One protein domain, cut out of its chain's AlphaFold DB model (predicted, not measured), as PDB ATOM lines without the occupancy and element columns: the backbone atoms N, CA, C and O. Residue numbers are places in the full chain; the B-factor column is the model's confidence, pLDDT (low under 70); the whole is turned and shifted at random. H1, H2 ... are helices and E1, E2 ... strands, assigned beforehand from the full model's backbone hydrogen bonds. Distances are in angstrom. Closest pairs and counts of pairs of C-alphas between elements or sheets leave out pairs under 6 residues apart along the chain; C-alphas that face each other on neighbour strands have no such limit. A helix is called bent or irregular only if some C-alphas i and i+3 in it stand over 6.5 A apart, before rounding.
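Overview. This is residues 4 to 133 of the 134 residues of an uncharacterized protein of Paenibacillus wynnii (UniProt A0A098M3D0). A long helical hairpin, H1 and H2, has a small, twisted three-stranded sheet over the end where H1 begins and H2 ends. H3 crosses the hairpin, and beyond it H4 is an arm whose residues 119 to 131 stick out. The printed part has 130 residues, in the order H1 H2 E1 E2 E3 H3 H4; the antiparallel sheet runs E1 E2 E3, and the class is mixed, helices and strands. The whole is loose, with a radius of gyration of the C-alphas of 17.7 A and spans of 52 by 49 by 28 A.

Along the chain. H1, residues 4 to 31, begins at C-alpha 4 (-22.201, -6.618, 50.182) and is 40.3 A long; H2, residues 38 to 65, is 40.4 A. E1 is residues 68 to 75, 20.1 A, and bends by 56 degrees at residue 71; E2 is 79 to 86, 21.8 A; E3 is 89 to 96, 23.4 A. H3, residues 97 to 111, is 20.5 A. H4, residues 115 to 131, is 26.6 A and ends at C-alpha 131 (-27.678, -43.416, 48.656); it is only just irregular, with C-alphas 116 and 119 6.6 A apart.

Arrangement. H1 and H2 touch, closest at the C-alphas of Cys 26 and Met 42, 5.2 A, at a shallow tilt of 23 degrees, opposite ways. E1, E2 and E3 form a meander, each strand the antiparallel neighbour of the one before: N 69 and O 85 are 2.9 A apart, N 82 and O 93 2.9 A. H1 is on the sheet at a height of 10.3 A, and H2 only grazes it with residues 60 to 64. H1 and H3 are on one face of the sheet, two layers. H3 touches H1 with the C-alphas of Leu 14 and Met 104 closest, 6.0 A, only just about perpendicular at 71 degrees. H3 touches H2 with its residues 108 to 111 alone, the C-alphas of Gly 48 and Tyr 111 closest, 4.8 A. H4 is close to H3 but not clearly touching, with the C-alphas of Arg 109 and Ala 115 closest, 5.7 A, and is apart from H1 and H2. Every O i to N i+4 pair is within hydrogen-bond range in H1, H2 and H3, and 7 of 13 in H4.

Size, cuts and confidence. The C-alphas of Lys 36 and Glu 88, the two farthest apart, are 53.9 A apart. The printed part has no cut and no long link. Residues 116 to 133 have pLDDT under 70.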
ATOM      1  N   GLU A   4     -21.241  -7.136  49.203       93.88
ATOM      2  CA  GLU A   4     -22.201  -6.618  50.182       93.88
ATOM      3  C   GLU A   4     -23.216  -5.690  49.506       93.88
ATOM      4  O   GLU A   4     -24.422  -5.894  49.638       93.88
ATOM      5  N   GLU A   5     -22.741  -4.755  48.678       94.44
ATOM      6  CA  GLU A   5     -23.577  -3.839  47.891       94.44
ATOM      7  C   GLU A   5     -24.532  -4.609  46.954       94.44
ATOM      8  O   GLU A   5     -25.737  -4.346  46.918       94.44
ATOM      9  N   LEU A   6     -24.034  -5.641  46.260       95.25
ATOM     10  CA  LEU A   6     -24.872  -6.546  45.456       95.25
ATOM     11  C   LEU A   6     -25.925  -7.280  46.298       95.25
ATOM     12  O   LEU A   6     -27.069  -7.457  45.867       95.25
ATOM     13  N   SER A   7     -25.550  -7.705  47.505       96.44
ATOM     14  CA  SER A   7     -26.442  -8.406  48.433       96.44
ATOM     15  C   SER A   7     -27.553  -7.496  48.971       96.44
ATOM     16  O   SER A   7     -28.678  -7.969  49.176       96.44
ATOM     17  N   LEU A   8     -27.285  -6.193  49.127       97.38
ATOM     18  CA  LEU A   8     -28.289  -5.178  49.462       97.38
ATOM     19  C   LEU A   8     -29.299  -4.997  48.326       97.38
ATOM     20  O   LEU A   8     -30.504  -5.090  48.567       97.38
ATOM     21  N   VAL A   9     -28.834  -4.834  47.080       97.50
ATOM     22  CA  VAL A   9     -29.713  -4.730  45.898       97.50
ATOM     23  C   VAL A   9     -30.596  -5.975  45.773       97.50
ATOM     24  O   VAL A   9     -31.816  -5.872  45.622       97.50
ATOM     25  N   ARG A  10     -30.007  -7.170  45.908       97.94
ATOM     26  CA  ARG A  10     -30.744  -8.441  45.880       97.94
ATOM     27  C   ARG A  10     -31.801  -8.517  46.982       97.94
ATOM     28  O   ARG A  10     -32.946  -8.888  46.717       97.94
ATOM     29  N   SER A  11     -31.434  -8.159  48.212       97.94
ATOM     30  CA  SER A  11     -32.355  -8.177  49.352       97.94
ATOM     31  C   SER A  11     -33.487  -7.170  49.186       97.94
ATOM     32  O   SER A  11     -34.629  -7.502  49.491       97.94
ATOM     33  N   TYR A  12     -33.208  -5.987  48.640       98.19
ATOM     34  CA  TYR A  12     -34.224  -4.987  48.326       98.19
ATOM     35  C   TYR A  12     -35.267  -5.520  47.340       98.19
ATOM     36  O   TYR A  12     -36.469  -5.369  47.579       98.19
ATOM     37  N   LEU A  13     -34.827  -6.194  46.268       97.88
ATOM     38  CA  LEU A  13     -35.736  -6.830  45.314       97.88
ATOM     39  C   LEU A  13     -36.609  -7.874  45.997       97.88
ATOM     40  O   LEU A  13     -37.833  -7.786  45.935       97.88
ATOM     41  N   LEU A  14     -36.000  -8.834  46.689       98.25
ATOM     42  CA  LEU A  14     -36.744  -9.903  47.354       98.25
ATOM     43  C   LEU A  14     -37.761  -9.339  48.343       98.25
ATOM     44  O   LEU A  14     -38.931  -9.694  48.277       98.25
ATOM     45  N   LEU A  15     -37.354  -8.413  49.209       98.19
ATOM     46  CA  LEU A  15     -38.241  -7.798  50.196       98.19
ATOM     47  C   LEU A  15     -39.387  -7.017  49.542       98.19
ATOM     48  O   LEU A  15     -40.521  -7.110  50.007       98.19
ATOM     49  N   THR A  16     -39.124  -6.305  48.444       97.31
ATOM     50  CA  THR A  16     -40.161  -5.579  47.692       97.31
ATOM     51  C   THR A  16     -41.217  -6.534  47.136       97.31
ATOM     52  O   THR A  16     -42.414  -6.259  47.236       97.31
ATOM     53  N   PHE A  17     -40.804  -7.669  46.568       97.69
ATOM     54  CA  PHE A  17     -41.735  -8.667  46.039       97.69
ATOM     55  C   PHE A  17     -42.469  -9.418  47.154       97.69
ATOM     56  O   PHE A  17     -43.688  -9.554  47.083       97.69
ATOM     57  N   ILE A  18     -41.766  -9.833  48.211       98.25
ATOM     58  CA  ILE A  18     -42.362 -10.508  49.376       98.25
ATOM     59  C   ILE A  18     -43.442  -9.636  50.008       98.25
ATOM     60  O   ILE A  18     -44.533 -10.121  50.295       98.25
ATOM     61  N   HIS A  19     -43.161  -8.345  50.193       97.50
ATOM     62  CA  HIS A  19     -44.113  -7.423  50.797       97.50
ATOM     63  C   HIS A  19     -45.399  -7.336  49.964       97.50
ATOM     64  O   HIS A  19     -46.484  -7.557  50.498       97.50
ATOM     65  N   LYS A  20     -45.274  -7.151  48.639       96.94
ATOM     66  CA  LYS A  20     -46.417  -7.149  47.708       96.94
ATOM     67  C   LYS A  20     -47.202  -8.462  47.731       96.94
ATOM     68  O   LYS A  20     -48.428  -8.444  47.634       96.94
ATOM     69  N   VAL A  21     -46.514  -9.601  47.835       97.88
ATOM     70  CA  VAL A  21     -47.160 -10.918  47.930       97.88
ATOM     71  C   VAL A  21     -47.972 -11.019  49.218       97.88
ATOM     72  O   VAL A  21     -49.145 -11.369  49.146       97.88
ATOM     73  N   PHE A  22     -47.415 -10.641  50.370       98.06
ATOM     74  CA  PHE A  22     -48.167 -10.663  51.625       98.06
ATOM     75  C   PHE A  22     -49.375  -9.719  51.612       98.06
ATOM     76  O   PHE A  22     -50.455 -10.113  52.052       98.06
ATOM     77  N   GLU A  23     -49.245  -8.507  51.068       95.94
ATOM     78  CA  GLU A  23     -50.382  -7.585  50.918       95.94
ATOM     79  C   GLU A  23     -51.487  -8.177  50.031       95.94
ATOM     80  O   GLU A  23     -52.673  -8.138  50.380       95.94
ATOM     81  N   ARG A  24     -51.100  -8.770  48.893       97.25
ATOM     82  CA  ARG A  24     -52.023  -9.457  47.986       97.25
ATOM     83  C   ARG A  24     -52.714 -10.622  48.687       97.25
ATOM     84  O   ARG A  24     -53.933 -10.732  48.588       97.25
ATOM     85  N   ASP A  25     -51.965 -11.475  49.375       96.94
ATOM     86  CA  ASP A  25     -52.487 -12.695  49.993       96.94
ATOM     87  C   ASP A  25     -53.460 -12.356  51.127       96.94
ATOM     88  O   ASP A  25     -54.566 -12.894  51.154       96.94
ATOM     89  N   CYS A  26     -53.137 -11.369  51.972       95.06
ATOM     90  CA  CYS A  26     -54.079 -10.804  52.946       95.06
ATOM     91  C   CYS A  26     -55.392 -10.361  52.286       95.06
ATOM     92  O   CYS A  26     -56.480 -10.683  52.769       95.06
ATOM     93  N   ARG A  27     -55.310  -9.635  51.160       95.19
ATOM     94  CA  ARG A  27     -56.493  -9.173  50.422       95.19
ATOM     95  C   ARG A  27     -57.295 -10.334  49.829       95.19
ATOM     96  O   ARG A  27     -58.523 -10.283  49.861       95.19
ATOM     97  N   VAL A  28     -56.634 -11.341  49.261       96.50
ATOM     98  CA  VAL A  28     -57.291 -12.512  48.656       96.50
ATOM     99  C   VAL A  28     -58.001 -13.337  49.724       96.50
ATOM    100  O   VAL A  28     -59.179 -13.646  49.556       96.50
ATOM    101  N   ILE A  29     -57.340 -13.621  50.849       95.69
ATOM    102  CA  ILE A  29     -57.936 -14.349  51.976       95.69
ATOM    103  C   ILE A  29     -59.203 -13.631  52.449       95.69
ATOM    104  O   ILE A  29     -60.267 -14.249  52.505       95.69
ATOM    105  N   GLY A  30     -59.121 -12.319  52.694       93.69
ATOM    106  CA  GLY A  30     -60.252 -11.538  53.194       93.69
ATOM    107  C   GLY A  30     -61.422 -11.386  52.215       93.69
ATOM    108  O   GLY A  30     -62.549 -11.193  52.657       93.69
ATOM    109  N   LYS A  31     -61.186 -11.466  50.896       94.69
ATOM    110  CA  LYS A  31     -62.222 -11.228  49.866       94.69
ATOM    111  C   LYS A  31     -62.736 -12.486  49.165       94.69
ATOM    112  O   LYS A  31     -63.729 -12.397  48.453       94.69
ATOM    113  N   SER A  32     -62.075 -13.631  49.325       92.94
ATOM    114  CA  SER A  32     -62.398 -14.848  48.564       92.94
ATOM    115  C   SER A  32     -63.709 -15.527  48.971       92.94
ATOM    116  O   SER A  32     -64.286 -16.240  48.159       92.94
ATOM    117  N   GLY A  33     -64.153 -15.374  50.223       91.81
ATOM    118  CA  GLY A  33     -65.289 -16.129  50.771       91.81
ATOM    119  C   GLY A  33     -65.034 -17.636  50.947       91.81
ATOM    120  O   GLY A  33     -65.926 -18.351  51.387       91.81
ATOM    121  N   LEU A  34     -63.826 -18.124  50.635       94.44
ATOM    122  CA  LEU A  34     -63.464 -19.547  50.710       94.44
ATOM    123  C   LEU A  34     -63.054 -19.989  52.122       94.44
ATOM    124  O   LEU A  34     -63.111 -21.171  52.455       94.44
ATOM    125  N   PHE A  35     -62.621 -19.044  52.957       94.62
ATOM    126  CA  PHE A  35     -62.134 -19.315  54.305       94.62
ATOM    127  C   PHE A  35     -63.268 -19.146  55.315       94.62
ATOM    128  O   PHE A  35     -63.935 -18.116  55.333       94.62
ATOM    129  N   LYS A  36     -63.448 -20.137  56.198       95.62
ATOM    130  CA  LYS A  36     -64.417 -20.059  57.309       95.62
ATOM    131  C   LYS A  36     -64.001 -19.042  58.379       95.62
ATOM    132  O   LYS A  36     -64.854 -18.435  59.013       95.62
ATOM    133  N   THR A  37     -62.694 -18.865  58.573       94.81
ATOM    134  CA  THR A  37     -62.088 -17.997  59.599       94.81
ATOM    135  C   THR A  37     -60.970 -17.125  59.000       94.81
ATOM    136  O   THR A  37     -59.811 -17.224  59.408       94.81
ATOM    137  N   PRO A  38     -61.263 -16.270  58.000       95.69
ATOM    138  CA  PRO A  38     -60.244 -15.527  57.253       95.69
ATOM    139  C   PRO A  38     -59.383 -14.620  58.141       95.69
ATOM    140  O   PRO A  38     -58.202 -14.440  57.854       95.69
ATOM    141  N   GLN A  39     -59.935 -14.100  59.243       95.75
ATOM    142  CA  GLN A  39     -59.237 -13.211  60.174       95.75
ATOM    143  C   GLN A  39     -57.991 -13.868  60.781       95.75
ATOM    144  O   GLN A  39     -56.952 -13.219  60.854       95.75
ATOM    145  N   LEU A  40     -58.063 -15.160  61.132       95.19
ATOM    146  CA  LEU A  40     -56.938 -15.907  61.707       95.19
ATOM    147  C   LEU A  40     -55.755 -15.983  60.728       95.19
ATOM    148  O   LEU A  40     -54.608 -15.717  61.082       95.19
ATOM    149  N   TYR A  41     -56.032 -16.314  59.466       95.62
ATOM    150  CA  TYR A  41     -54.999 -16.412  58.433       95.62
ATOM    151  C   TYR A  41     -54.464 -15.034  58.030       95.62
ATOM    152  O   TYR A  41     -53.264 -14.871  57.808       95.62
ATOM    153  N   MET A  42     -55.337 -14.024  57.971       96.81
ATOM    154  CA  MET A  42     -54.930 -12.640  57.727       96.81
ATOM    155  C   MET A  42     -54.007 -12.123  58.830       96.81
ATOM    156  O   MET A  42     -53.043 -11.432  58.520       96.81
ATOM    157  N   GLU A  43     -54.247 -12.467  60.097       96.06
ATOM    158  CA  GLU A  43     -53.371 -12.079  61.205       96.06
ATOM    159  C   GLU A  43     -51.950 -12.635  61.018       96.06
ATOM    160  O   GLU A  43     -50.971 -11.878  61.079       96.06
ATOM    161  N   LEU A  44     -51.836 -13.921  60.671       95.38
ATOM    162  CA  LEU A  44     -50.560 -14.575  60.372       95.38
ATOM    163  C   LEU A  44     -49.821 -13.887  59.211       95.38
ATOM    164  O   LEU A  44     -48.661 -13.488  59.352       95.38
ATOM    165  N   VAL A  45     -50.495 -13.695  58.074       97.00
ATOM    166  CA  VAL A  45     -49.892 -13.063  56.887       97.00
ATOM    167  C   VAL A  45     -49.544 -11.595  57.155       97.00
ATOM    168  O   VAL A  45     -48.477 -11.129  56.749       97.00
ATOM    169  N   SER A  46     -50.374 -10.869  57.911       95.81
ATOM    170  CA  SER A  46     -50.112  -9.476  58.290       95.81
ATOM    171  C   SER A  46     -48.868  -9.337  59.171       95.81
ATOM    172  O   SER A  46     -48.129  -8.360  59.047       95.81
ATOM    173  N   THR A  47     -48.581 -10.332  60.014       95.19
ATOM    174  CA  THR A  47     -47.344 -10.382  60.803       95.19
ATOM    175  C   THR A  47     -46.125 -10.525  59.894       95.19
ATOM    176  O   THR A  47     -45.135  -9.809  60.075       95.19
ATOM    177  N   GLY A  48     -46.215 -11.380  58.870       96.19
ATOM    178  CA  GLY A  48     -45.207 -11.474  57.812       96.19
ATOM    179  C   GLY A  48     -44.998 -10.135  57.097       96.19
ATOM    180  O   GLY A  48     -43.871  -9.646  57.026       96.19
ATOM    181  N   ALA A  49     -46.088  -9.488  56.664       96.81
ATOM    182  CA  ALA A  49     -46.053  -8.188  55.990       96.81
ATOM    183  C   ALA A  49     -45.357  -7.104  56.830       96.81
ATOM    184  O   ALA A  49     -44.502  -6.383  56.308       96.81
ATOM    185  N   LYS A  50     -45.673  -7.021  58.131       96.56
ATOM    186  CA  LYS A  50     -45.051  -6.081  59.079       96.56
ATOM    187  C   LYS A  50     -43.544  -6.317  59.198       96.56
ATOM    188  O   LYS A  50     -42.772  -5.373  59.053       96.56
ATOM    189  N   LYS A  51     -43.111  -7.567  59.402       96.81
ATOM    190  CA  LYS A  51     -41.679  -7.914  59.487       96.81
ATOM    191  C   LYS A  51     -40.939  -7.576  58.195       96.81
ATOM    192  O   LYS A  51     -39.889  -6.941  58.244       96.81
ATOM    193  N   THR A  52     -41.495  -7.936  57.038       97.44
ATOM    194  CA  THR A  52     -40.898  -7.594  55.739       97.44
ATOM    195  C   THR A  52     -40.828  -6.083  55.533       97.44
ATOM    196  O   THR A  52     -39.816  -5.598  55.039       97.44
ATOM    197  N   SER A  53     -41.846  -5.323  55.951       97.25
ATOM    198  CA  SER A  53     -41.833  -3.857  55.871       97.25
ATOM    199  C   SER A  53     -40.706  -3.241  56.702       97.25
ATOM    200  O   SER A  53     -40.046  -2.311  56.238       97.25
ATOM    201  N   LEU A  54     -40.472  -3.748  57.917       97.81
ATOM    202  CA  LEU A  54     -39.370  -3.297  58.770       97.81
ATOM    203  C   LEU A  54     -38.014  -3.609  58.128       97.81
ATOM    204  O   LEU A  54     -37.180  -2.717  57.997       97.81
ATOM    205  N   MET A  55     -37.828  -4.838  57.639       97.75
ATOM    206  CA  MET A  55     -36.600  -5.230  56.941       97.75
ATOM    207  C   MET A  55     -36.372  -4.416  55.665       97.75
ATOM    208  O   MET A  55     -35.243  -4.049  55.363       97.75
ATOM    209  N   LEU A  56     -37.430  -4.105  54.912       97.81
ATOM    210  CA  LEU A  56     -37.326  -3.288  53.704       97.81
ATOM    211  C   LEU A  56     -36.925  -1.847  54.031       97.81
ATOM    212  O   LEU A  56     -36.153  -1.257  53.282       97.81
ATOM    213  N   LYS A  57     -37.429  -1.283  55.136       98.31
ATOM    214  CA  LYS A  57     -36.996   0.033  55.624       98.31
ATOM    215  C   LYS A  57     -35.504   0.025  55.955       98.31
ATOM    216  O   LYS A  57     -34.802   0.950  55.563       98.31
ATOM    217  N   GLU A  58     -35.031  -1.028  56.610       98.19
ATOM    218  CA  GLU A  58     -33.620  -1.162  56.961       98.19
ATOM    219  C   GLU A  58     -32.728  -1.325  55.727       98.19
ATOM    220  O   GLU A  58     -31.753  -0.601  55.570       98.19
ATOM    221  N   VAL A  59     -33.109  -2.181  54.777       98.12
ATOM    222  CA  VAL A  59     -32.352  -2.331  53.526       98.12
ATOM    223  C   VAL A  59     -32.337  -1.036  52.712       98.12
ATOM    224  O   VAL A  59     -31.322  -0.722  52.106       98.12
ATOM    225  N   LYS A  60     -33.424  -0.251  52.702       98.00
ATOM    226  CA  LYS A  60     -33.426   1.079  52.068       98.00
ATOM    227  C   LYS A  60     -32.418   2.023  52.722       98.00
ATOM    228  O   LYS A  60     -31.681   2.687  52.005       98.00
ATOM    229  N   ARG A  61     -32.363   2.038  54.057       98.25
ATOM    230  CA  ARG A  61     -31.391   2.830  54.820       98.25
ATOM    231  C   ARG A  61     -29.954   2.429  54.473       98.25
ATOM    232  O   ARG A  61     -29.121   3.294  54.242       98.25
ATOM    233  N   GLU A  62     -29.676   1.133  54.395       97.94
ATOM    234  CA  GLU A  62     -28.353   0.623  54.014       97.94
ATOM    235  C   GLU A  62     -27.994   0.960  52.562       97.94
ATOM    236  O   GLU A  62     -26.884   1.397  52.285       97.94
ATOM    237  N   LEU A  63     -28.938   0.845  51.620       97.25
ATOM    238  CA  LEU A  63     -28.710   1.287  50.241       97.25
ATOM    239  C   LEU A  63     -28.305   2.770  50.180       97.25
ATOM    240  O   LEU A  63     -27.360   3.109  49.476       97.25
ATOM    241  N   GLU A  64     -28.983   3.635  50.938       96.69
ATOM    242  CA  GLU A  64     -28.653   5.062  51.023       96.69
ATOM    243  C   GLU A  64     -27.253   5.301  51.603       96.69
ATOM    244  O   GLU A  64     -26.502   6.098  51.048       96.69
ATOM    245  N   LEU A  65     -26.863   4.578  52.659       96.81
ATOM    246  CA  LEU A  65     -25.521   4.679  53.252       96.81
ATOM    247  C   LEU A  65     -24.395   4.247  52.306       96.81
ATOM    248  O   LEU A  65     -23.271   4.727  52.431       96.81
ATOM    249  N   HIS A  66     -24.691   3.341  51.377       95.44
ATOM    250  CA  HIS A  66     -23.743   2.832  50.388       95.44
ATOM    251  C   HIS A  66     -23.791   3.589  49.045       95.44
ATOM    252  O   HIS A  66     -23.205   3.121  48.065       95.44
ATOM    253  N   ASP A  67     -24.492   4.728  48.963       95.75
ATOM    254  CA  ASP A  67     -24.721   5.478  47.716       95.75
ATOM    255  C   ASP A  67     -25.287   4.594  46.581       95.75
ATOM    256  O   ASP A  67     -24.945   4.735  45.400       95.75
ATOM    257  N   LEU A  68     -26.155   3.641  46.943       96.94
ATOM    258  CA  LEU A  68     -26.845   2.746  46.020       96.94
ATOM    259  C   LEU A  68     -28.262   3.246  45.754       96.94
ATOM    260  O   LEU A  68     -29.138   3.222  46.619       96.94
ATOM    261  N   ARG A  69     -28.536   3.619  44.505       96.44
ATOM    262  CA  ARG A  69     -29.869   4.043  44.067       96.44
ATOM    263  C   ARG A  69     -30.447   3.054  43.072       96.44
ATOM    264  O   ARG A  69     -29.956   2.943  41.954       96.44
ATOM    265  N   ILE A  70     -31.542   2.390  43.438       97.12
ATOM    266  CA  ILE A  70     -32.322   1.582  42.493       97.12
ATOM    267  C   ILE A  70     -33.064   2.520  41.535       97.12
ATOM    268  O   ILE A  70     -33.873   3.338  41.966       97.12
ATOM    269  N   VAL A  71     -32.780   2.404  40.240       96.81
ATOM    270  CA  VAL A  71     -33.348   3.249  39.179       96.81
ATOM    271  C   VAL A  71     -34.605   2.612  38.603       96.81
ATOM    272  O   VAL A  71     -35.619   3.278  38.406       96.81
ATOM    273  N   THR A  72     -34.563   1.314  38.305       97.06
ATOM    274  CA  THR A  72     -35.704   0.606  37.715       97.06
ATOM    275  C   THR A  72     -35.672  -0.867  38.083       97.06
ATOM    276  O   THR A  72     -34.607  -1.478  38.159       97.06
ATOM    277  N   ILE A  73     -36.860  -1.438  38.272       97.50
ATOM    278  CA  ILE A  73     -37.072  -2.879  38.380       97.50
ATOM    279  C   ILE A  73     -37.904  -3.303  37.175       97.50
ATOM    280  O   ILE A  73     -39.028  -2.832  37.000       97.50
ATOM    281  N   LEU A  74     -37.349  -4.190  36.361       96.25
ATOM    282  CA  LEU A  74     -38.019  -4.824  35.236       96.25
ATOM    283  C   LEU A  74     -38.261  -6.294  35.567       96.25
ATOM    284  O   LEU A  74     -37.493  -6.922  36.293       96.25
ATOM    285  N   GLN A  75     -39.344  -6.836  35.032       95.69
ATOM    286  CA  GLN A  75     -39.692  -8.243  35.162       95.69
ATOM    287  C   GLN A  75     -40.151  -8.756  33.799       95.69
ATOM    288  O   GLN A  75     -40.914  -8.076  33.112       95.69
ATOM    289  N   ASP A  76     -39.687  -9.939  33.420       94.00
ATOM    290  CA  ASP A  76     -40.035 -10.592  32.161       94.00
ATOM    291  C   ASP A  76     -40.291 -12.093  32.372       94.00
ATOM    292  O   ASP A  76     -40.511 -12.554  33.494       94.00
ATOM    293  N   VAL A  77     -40.313 -12.875  31.290       94.38
ATOM    294  CA  VAL A  77     -40.538 -14.328  31.358       94.38
ATOM    295  C   VAL A  77     -39.362 -15.103  31.967       94.38
ATOM    296  O   VAL A  77     -39.565 -16.217  32.443       94.38
ATOM    297  N   GLN A  78     -38.155 -14.535  31.976       94.88
ATOM    298  CA  GLN A  78     -36.936 -15.168  32.484       94.88
ATOM    299  C   GLN A  78     -36.713 -14.858  33.963       94.88
ATOM    300  O   GLN A  78     -36.324 -15.744  34.734       94.88
ATOM    301  N   GLY A  79     -36.984 -13.624  34.389       96.31
ATOM    302  CA  GLY A  79     -36.697 -13.219  35.754       96.31
ATOM    303  C   GLY A  79     -36.991 -11.764  36.084       96.31
ATOM    304  O   GLY A  79     -37.929 -11.145  35.579       96.31
ATOM    305  N   VAL A  80     -36.173 -11.246  36.998       97.12
ATOM    306  CA  VAL A  80     -36.217  -9.870  37.485       97.12
ATOM    307  C   VAL A  80     -34.866  -9.223  37.232       97.12
ATOM    308  O   VAL A  80     -33.822  -9.793  37.556       97.12
ATOM    309  N   VAL A  81     -34.902  -8.010  36.695       97.06
ATOM    310  CA  VAL A  81     -33.732  -7.184  36.424       97.06
ATOM    311  C   VAL A  81     -33.838  -5.896  37.226       97.06
ATOM    312  O   VAL A  81     -34.822  -5.164  37.118       97.06
ATOM    313  N   ALA A  82     -32.817  -5.600  38.020       97.38
ATOM    314  CA  ALA A  82     -32.680  -4.330  38.717       97.38
ATOM    315  C   ALA A  82     -31.561  -3.512  38.103       97.38
ATOM    316  O   ALA A  82     -30.412  -3.944  38.102       97.38
ATOM    317  N   ARG A  83     -31.895  -2.307  37.650       97.38
ATOM    318  CA  ARG A  83     -30.912  -1.291  37.279       97.38
ATOM    319  C   ARG A  83     -30.717  -0.350  38.445       97.38
ATOM    320  O   ARG A  83     -31.696   0.134  39.019       97.38
ATOM    321  N   TYR A  84     -29.469  -0.095  38.787       96.75
ATOM    322  CA  TYR A  84     -29.095   0.762  39.901       96.75
ATOM    323  C   TYR A  84     -27.860   1.584  39.551       96.75
ATOM    324  O   TYR A  84     -27.099   1.244  38.647       96.75
ATOM    325  N   HIS A  85     -27.658   2.666  40.289       96.12
ATOM    326  CA  HIS A  85     -26.396   3.387  40.329       96.12
ATOM    327  C   HIS A  85     -25.703   3.069  41.647       96.12
ATOM    328  O   HIS A  85     -26.331   3.139  42.703       96.12
ATOM    329  N   CYS A  86     -24.431   2.695  41.572       94.44
ATOM    330  CA  CYS A  86     -23.525   2.666  42.709       94.44
ATOM    331  C   CYS A  86     -22.605   3.867  42.549       94.44
ATOM    332  O   CYS A  86     -21.731   3.856  41.677       94.44
ATOM    333  N   ARG A  87     -22.837   4.913  43.350       90.25
ATOM    334  CA  ARG A  87     -22.181   6.217  43.182       90.25
ATOM    335  C   ARG A  87     -22.464   6.752  41.768       90.25
ATOM    336  O   ARG A  87     -23.623   6.961  41.419       90.25
ATOM    337  N   GLU A  88     -21.438   6.905  40.933       87.75
ATOM    338  CA  GLU A  88     -21.561   7.363  39.538       87.75
ATOM    339  C   GLU A  88     -21.570   6.218  38.510       87.75
ATOM    340  O   GLU A  88     -21.731   6.449  37.312       87.75
ATOM    341  N   CYS A  89     -21.428   4.968  38.957       90.62
ATOM    342  CA  CYS A  89     -21.338   3.813  38.072       90.62
ATOM    343  C   CYS A  89     -22.702   3.117  37.932       90.62
ATOM    344  O   CYS A  89     -23.232   2.610  38.931       90.62
ATOM    345  N   PRO A  90     -23.272   3.022  36.715       94.88
ATOM    346  CA  PRO A  90     -24.460   2.216  36.490       94.88
ATOM    347  C   PRO A  90     -24.140   0.724  36.594       94.88
ATOM    348  O   PRO A  90     -23.059   0.266  36.222       94.88
ATOM    349  N   GLY A  91     -25.106  -0.046  37.084       94.50
ATOM    350  CA  GLY A  91     -25.026  -1.495  37.163       94.50
ATOM    351  C   GLY A  91     -26.387  -2.157  36.984       94.50
ATOM    352  O   GLY A  91     -27.441  -1.522  37.081       94.50
ATOM    353  N   GLU A  92     -26.343  -3.456  36.709       95.88
ATOM    354  CA  GLU A  92     -27.524  -4.286  36.525       95.88
ATOM    355  C   GLU A  92     -27.369  -5.611  37.281       95.88
ATOM    356  O   GLU A  92     -26.321  -6.254  37.231       95.88
ATOM    357  N   LEU A  93     -28.429  -6.021  37.979       96.12
ATOM    358  CA  LEU A  93     -28.538  -7.321  38.632       96.12
ATOM    359  C   LEU A  93     -29.701  -8.085  38.004       96.12
ATOM    360  O   LEU A  93     -30.852  -7.668  38.131       96.12
ATOM    361  N   ASN A  94     -29.399  -9.222  37.381       96.81
ATOM    362  CA  ASN A  94     -30.387 -10.129  36.808       96.81
ATOM    363  C   ASN A  94     -30.513 -11.392  37.673       96.81
ATOM    364  O   ASN A  94     -29.511 -12.007  38.045       96.81
ATOM    365  N   ILE A  95     -31.745 -11.774  38.010       96.81
ATOM    366  CA  ILE A  95     -32.046 -12.991  38.764       96.81
ATOM    367  C   ILE A  95     -33.149 -13.771  38.050       96.81
ATOM    368  O   ILE A  95     -34.280 -13.299  37.933       96.81
ATOM    369  N   LEU A  96     -32.841 -15.009  37.654       97.44
ATOM    370  CA  LEU A  96     -33.811 -15.920  37.047       97.44
ATOM    371  C   LEU A  96     -34.913 -16.324  38.036       97.44
ATOM    372  O   LEU A  96     -34.650 -16.571  39.221       97.44
ATOM    373  N   TRP A  97     -36.138 -16.490  37.531       96.38
ATOM    374  CA  TRP A  97     -37.308 -16.839  38.340       96.38
ATOM    375  C   TRP A  97     -37.129 -18.060  39.246       96.38
ATOM    376  O   TRP A  97     -37.557 -17.965  40.399       96.38
ATOM    377  N   PRO A  98     -36.521 -19.185  38.816       95.75
ATOM    378  CA  PRO A  98     -36.381 -20.350  39.687       95.75
ATOM    379  C   PRO A  98     -35.591 -20.029  40.961       95.75
ATOM    380  O   PRO A  98     -36.023 -20.371  42.059       95.75
ATOM    381  N   GLY A  99     -34.466 -19.320  40.831       94.81
ATOM    382  CA  GLY A  99     -33.652 -18.906  41.974       94.81
ATOM    383  C   GLY A  99     -34.351 -17.848  42.825       94.81
ATOM    384  O   GLY A  99     -34.405 -17.980  44.046       94.81
ATOM    385  N   PHE A 100     -34.948 -16.846  42.175       96.62
ATOM    386  CA  PHE A 100     -35.663 -15.769  42.858       96.62
ATOM    387  C   PHE A 100     -36.824 -16.305  43.703       96.62
ATOM    388  O   PHE A 100     -36.951 -15.966  44.875       96.62
ATOM    389  N   ARG A 101     -37.646 -17.200  43.136       96.19
ATOM    390  CA  ARG A 101     -38.803 -17.793  43.819       96.19
ATOM    391  C   ARG A 101     -38.396 -18.697  44.975       96.19
ATOM    392  O   ARG A 101     -39.026 -18.614  46.024       96.19
ATOM    393  N   ARG A 102     -37.350 -19.522  44.820       96.31
ATOM    394  CA  ARG A 102     -36.839 -20.359  45.922       96.31
ATOM    395  C   ARG A 102     -36.417 -19.507  47.117       96.31
ATOM    396  O   ARG A 102     -36.854 -19.756  48.237       96.31
ATOM    397  N   GLU A 103     -35.623 -18.469  46.871       96.56
ATOM    398  CA  GLU A 103     -35.159 -17.576  47.934       96.56
ATOM    399  C   GLU A 103     -36.312 -16.776  48.557       96.56
ATOM    400  O   GLU A 103     -36.389 -16.630  49.778       96.56
ATOM    401  N   MET A 104     -37.251 -16.314  47.728       96.69
ATOM    402  CA  MET A 104     -38.462 -15.633  48.175       96.69
ATOM    403  C   MET A 104     -39.284 -16.514  49.122       96.69
ATOM    404  O   MET A 104     -39.642 -16.066  50.210       96.69
ATOM    405  N   MET A 105     -39.522 -17.775  48.752       95.94
ATOM    406  CA  MET A 105     -40.266 -18.733  49.575       95.94
ATOM    407  C   MET A 105     -39.579 -19.005  50.913       95.94
ATOM    408  O   MET A 105     -40.245 -19.000  51.948       95.94
ATOM    409  N   LEU A 106     -38.255 -19.181  50.921       95.62
ATOM    410  CA  LEU A 106     -37.493 -19.387  52.155       95.62
ATOM    411  C   LEU A 106     -37.642 -18.195  53.114       95.62
ATOM    412  O   LEU A 106     -37.951 -18.371  54.294       95.62
ATOM    413  N   ARG A 107     -37.487 -16.969  52.598       96.31
ATOM    414  CA  ARG A 107     -37.645 -15.743  53.394       96.31
ATOM    415  C   ARG A 107     -39.088 -15.554  53.867       96.31
ATOM    416  O   ARG A 107     -39.301 -15.222  55.029       96.31
ATOM    417  N   MET A 108     -40.083 -15.813  53.014       96.69
ATOM    418  CA  MET A 108     -41.501 -15.758  53.392       96.69
ATOM    419  C   MET A 108     -41.804 -16.689  54.561       96.69
ATOM    420  O   MET A 108     -42.396 -16.255  55.547       96.69
ATOM    421  N   ARG A 109     -41.341 -17.941  54.493       95.38
ATOM    422  CA  ARG A 109     -41.475 -18.898  55.596       95.38
ATOM    423  C   ARG A 109     -40.858 -18.361  56.881       95.38
ATOM    424  O   ARG A 109     -41.514 -18.394  57.917       95.38
ATOM    425  N   ALA A 110     -39.648 -17.810  56.818       94.44
ATOM    426  CA  ALA A 110     -39.006 -17.216  57.987       94.44
ATOM    427  C   ALA A 110     -39.812 -16.047  58.581       94.44
ATOM    428  O   ALA A 110     -40.015 -15.996  59.794       94.44
ATOM    429  N   TYR A 111     -40.354 -15.149  57.752       95.56
ATOM    430  CA  TYR A 111     -41.189 -14.045  58.239       95.56
ATOM    431  C   TYR A 111     -42.502 -14.526  58.870       95.56
ATOM    432  O   TYR A 111     -42.949 -13.948  59.865       95.56
ATOM    433  N   LEU A 112     -43.065 -15.627  58.372       95.06
ATOM    434  CA  LEU A 112     -44.235 -16.287  58.957       95.06
ATOM    435  C   LEU A 112     -43.912 -17.128  60.206       95.06
ATOM    436  O   LEU A 112     -44.831 -17.611  60.853       95.06
ATOM    437  N   GLY A 113     -42.634 -17.285  60.575       92.62
ATOM    438  CA  GLY A 113     -42.220 -18.110  61.717       92.62
ATOM    439  C   GLY A 113     -42.114 -19.610  61.416       92.62
ATOM    440  O   GLY A 113     -42.030 -20.407  62.338       92.62
ATOM    441  N   LEU A 114     -42.073 -19.998  60.139       91.19
ATOM    442  CA  LEU A 114     -42.042 -21.387  59.656       91.19
ATOM    443  C   LEU A 114     -40.618 -21.890  59.330       91.19
ATOM    444  O   LEU A 114     -40.445 -22.881  58.614       91.19
ATOM    445  N   ALA A 115     -39.574 -21.176  59.766       75.81
ATOM    446  CA  ALA A 115     -38.180 -21.488  59.420       75.81
ATOM    447  C   ALA A 115     -37.666 -22.794  60.052       75.81
ATOM    448  O   ALA A 115     -36.771 -23.427  59.499       75.81
ATOM    449  N   THR A 116     -38.237 -23.214  61.180       61.12
ATOM    450  CA  THR A 116     -37.723 -24.321  62.000       61.12
ATOM    451  C   THR A 116     -37.961 -25.710  61.394       61.12
ATOM    452  O   THR A 116     -37.351 -26.674  61.836       61.12
ATOM    453  N   GLU A 117     -38.804 -25.833  60.365       55.28
ATOM    454  CA  GLU A 117     -39.229 -27.134  59.814       55.28
ATOM    455  C   GLU A 117     -38.399 -27.611  58.606       55.28
ATOM    456  O   GLU A 117     -38.472 -28.776  58.228       55.28
ATOM    457  N   PHE A 118     -37.583 -26.746  57.989       49.91
ATOM    458  CA  PHE A 118     -36.810 -27.103  56.784       49.91
ATOM    459  C   PHE A 118     -35.423 -27.696  57.062       49.91
ATOM    460  O   PHE A 118     -34.785 -28.205  56.143       49.91
ATOM    461  N   SER A 119     -34.946 -27.672  58.311       47.47
ATOM    462  CA  SER A 119     -33.699 -28.363  58.677       47.47
ATOM    463  C   SER A 119     -33.833 -29.890  58.614       47.47
ATOM    464  O   SER A 119     -32.819 -30.580  58.512       47.47
ATOM    465  N   VAL A 120     -35.067 -30.408  58.644       46.62
ATOM    466  CA  VAL A 120     -35.361 -31.846  58.612       46.62
ATOM    467  C   VAL A 120     -35.436 -32.358  57.168       46.62
ATOM    468  O   VAL A 120     -34.727 -33.295  56.823       46.62
ATOM    469  N   LEU A 121     -36.167 -31.668  56.284       48.53
ATOM    470  CA  LEU A 121     -36.362 -32.100  54.889       48.53
ATOM    471  C   LEU A 121     -35.093 -31.995  54.023       48.53
ATOM    472  O   LEU A 121     -34.847 -32.841  53.172       48.53
ATOM    473  N   ASN A 122     -34.228 -31.006  54.280       49.19
ATOM    474  CA  ASN A 122     -32.989 -30.841  53.509       49.19
ATOM    475  C   ASN A 122     -31.893 -31.859  53.895       49.19
ATOM    476  O   ASN A 122     -30.883 -31.953  53.203       49.19
ATOM    477  N   ARG A 123     -32.055 -32.600  55.006       49.72
ATOM    478  CA  ARG A 123     -31.187 -33.743  55.349       49.72
ATOM    479  C   ARG A 123     -31.613 -35.015  54.622       49.72
ATOM    480  O   ARG A 123     -30.743 -35.787  54.236       49.72
ATOM    481  N   GLU A 124     -32.914 -35.213  54.432       50.50
ATOM    482  CA  GLU A 124     -33.463 -36.405  53.779       50.50
ATOM    483  C   GLU A 124     -33.189 -36.391  52.268       50.50
ATOM    484  O   GLU A 124     -32.612 -37.348  51.761       50.50
ATOM    485  N   GLU A 125     -33.422 -35.270  51.571       49.59
ATOM    486  CA  GLU A 125     -33.127 -35.162  50.126       49.59
ATOM    487  C   GLU A 125     -31.627 -35.333  49.804       49.59
ATOM    488  O   GLU A 125     -31.256 -35.925  48.788       49.59
ATOM    489  N   HIS A 126     -30.741 -34.860  50.690       51.03
ATOM    490  CA  HIS A 126     -29.292 -35.027  50.538       51.03
ATOM    491  C   HIS A 126     -28.822 -36.457  50.855       51.03
ATOM    492  O   HIS A 126     -27.856 -36.930  50.255       51.03
ATOM    493  N   ALA A 127     -29.483 -37.145  51.793       52.38
ATOM    494  CA  ALA A 127     -29.192 -38.537  52.129       52.38
ATOM    495  C   ALA A 127     -29.664 -39.497  51.023       52.38
ATOM    496  O   ALA A 127     -28.933 -40.419  50.667       52.38
ATOM    497  N   GLU A 128     -30.830 -39.244  50.425       52.53
ATOM    498  CA  GLU A 128     -31.355 -40.030  49.303       52.53
ATOM    499  C   GLU A 128     -30.509 -39.869  48.031       52.53
ATOM    500  O   GLU A 128     -30.226 -40.855  47.348       52.53
ATOM    501  N   GLN A 129     -30.018 -38.657  47.741       49.97
ATOM    502  CA  GLN A 129     -29.100 -38.431  46.617       49.97
ATOM    503  C   GLN A 129     -27.744 -39.124  46.790       49.97
ATOM    504  O   GLN A 129     -27.172 -39.571  45.802       49.97
ATOM    505  N   LEU A 130     -27.228 -39.243  48.018       57.50
ATOM    506  CA  LEU A 130     -25.984 -39.973  48.287       57.50
ATOM    507  C   LEU A 130     -26.183 -41.496  48.255       57.50
ATOM    508  O   LEU A 130     -25.294 -42.210  47.802       57.50
ATOM    509  N   ALA A 131     -27.347 -41.991  48.684       56.94
ATOM    510  CA  ALA A 131     -27.678 -43.416  48.656       56.94
ATOM    511  C   ALA A 131     -27.919 -43.962  47.237       56.94
ATOM    512  O   ALA A 131     -27.695 -45.140  47.001       56.94
ATOM    513  N   MET A 132     -28.337 -43.120  46.286       53.59
ATOM    514  CA  MET A 132     -28.489 -43.486  44.867       53.59
ATOM    515  C   MET A 132     -27.163 -43.528  44.081       53.59
ATOM    516  O   MET A 132     -27.162 -43.907  42.911       53.59
ATOM    517  N   ILE A 133     -26.053 -43.091  44.685       60.31
ATOM    518  CA  ILE A 133     -24.723 -43.010  44.051       60.31
ATOM    519  C   ILE A 133     -23.786 -44.141  44.540       60.31
ATOM    520  O   ILE A 133     -22.658 -44.257  44.059       60.31
TER     521      ILE A 133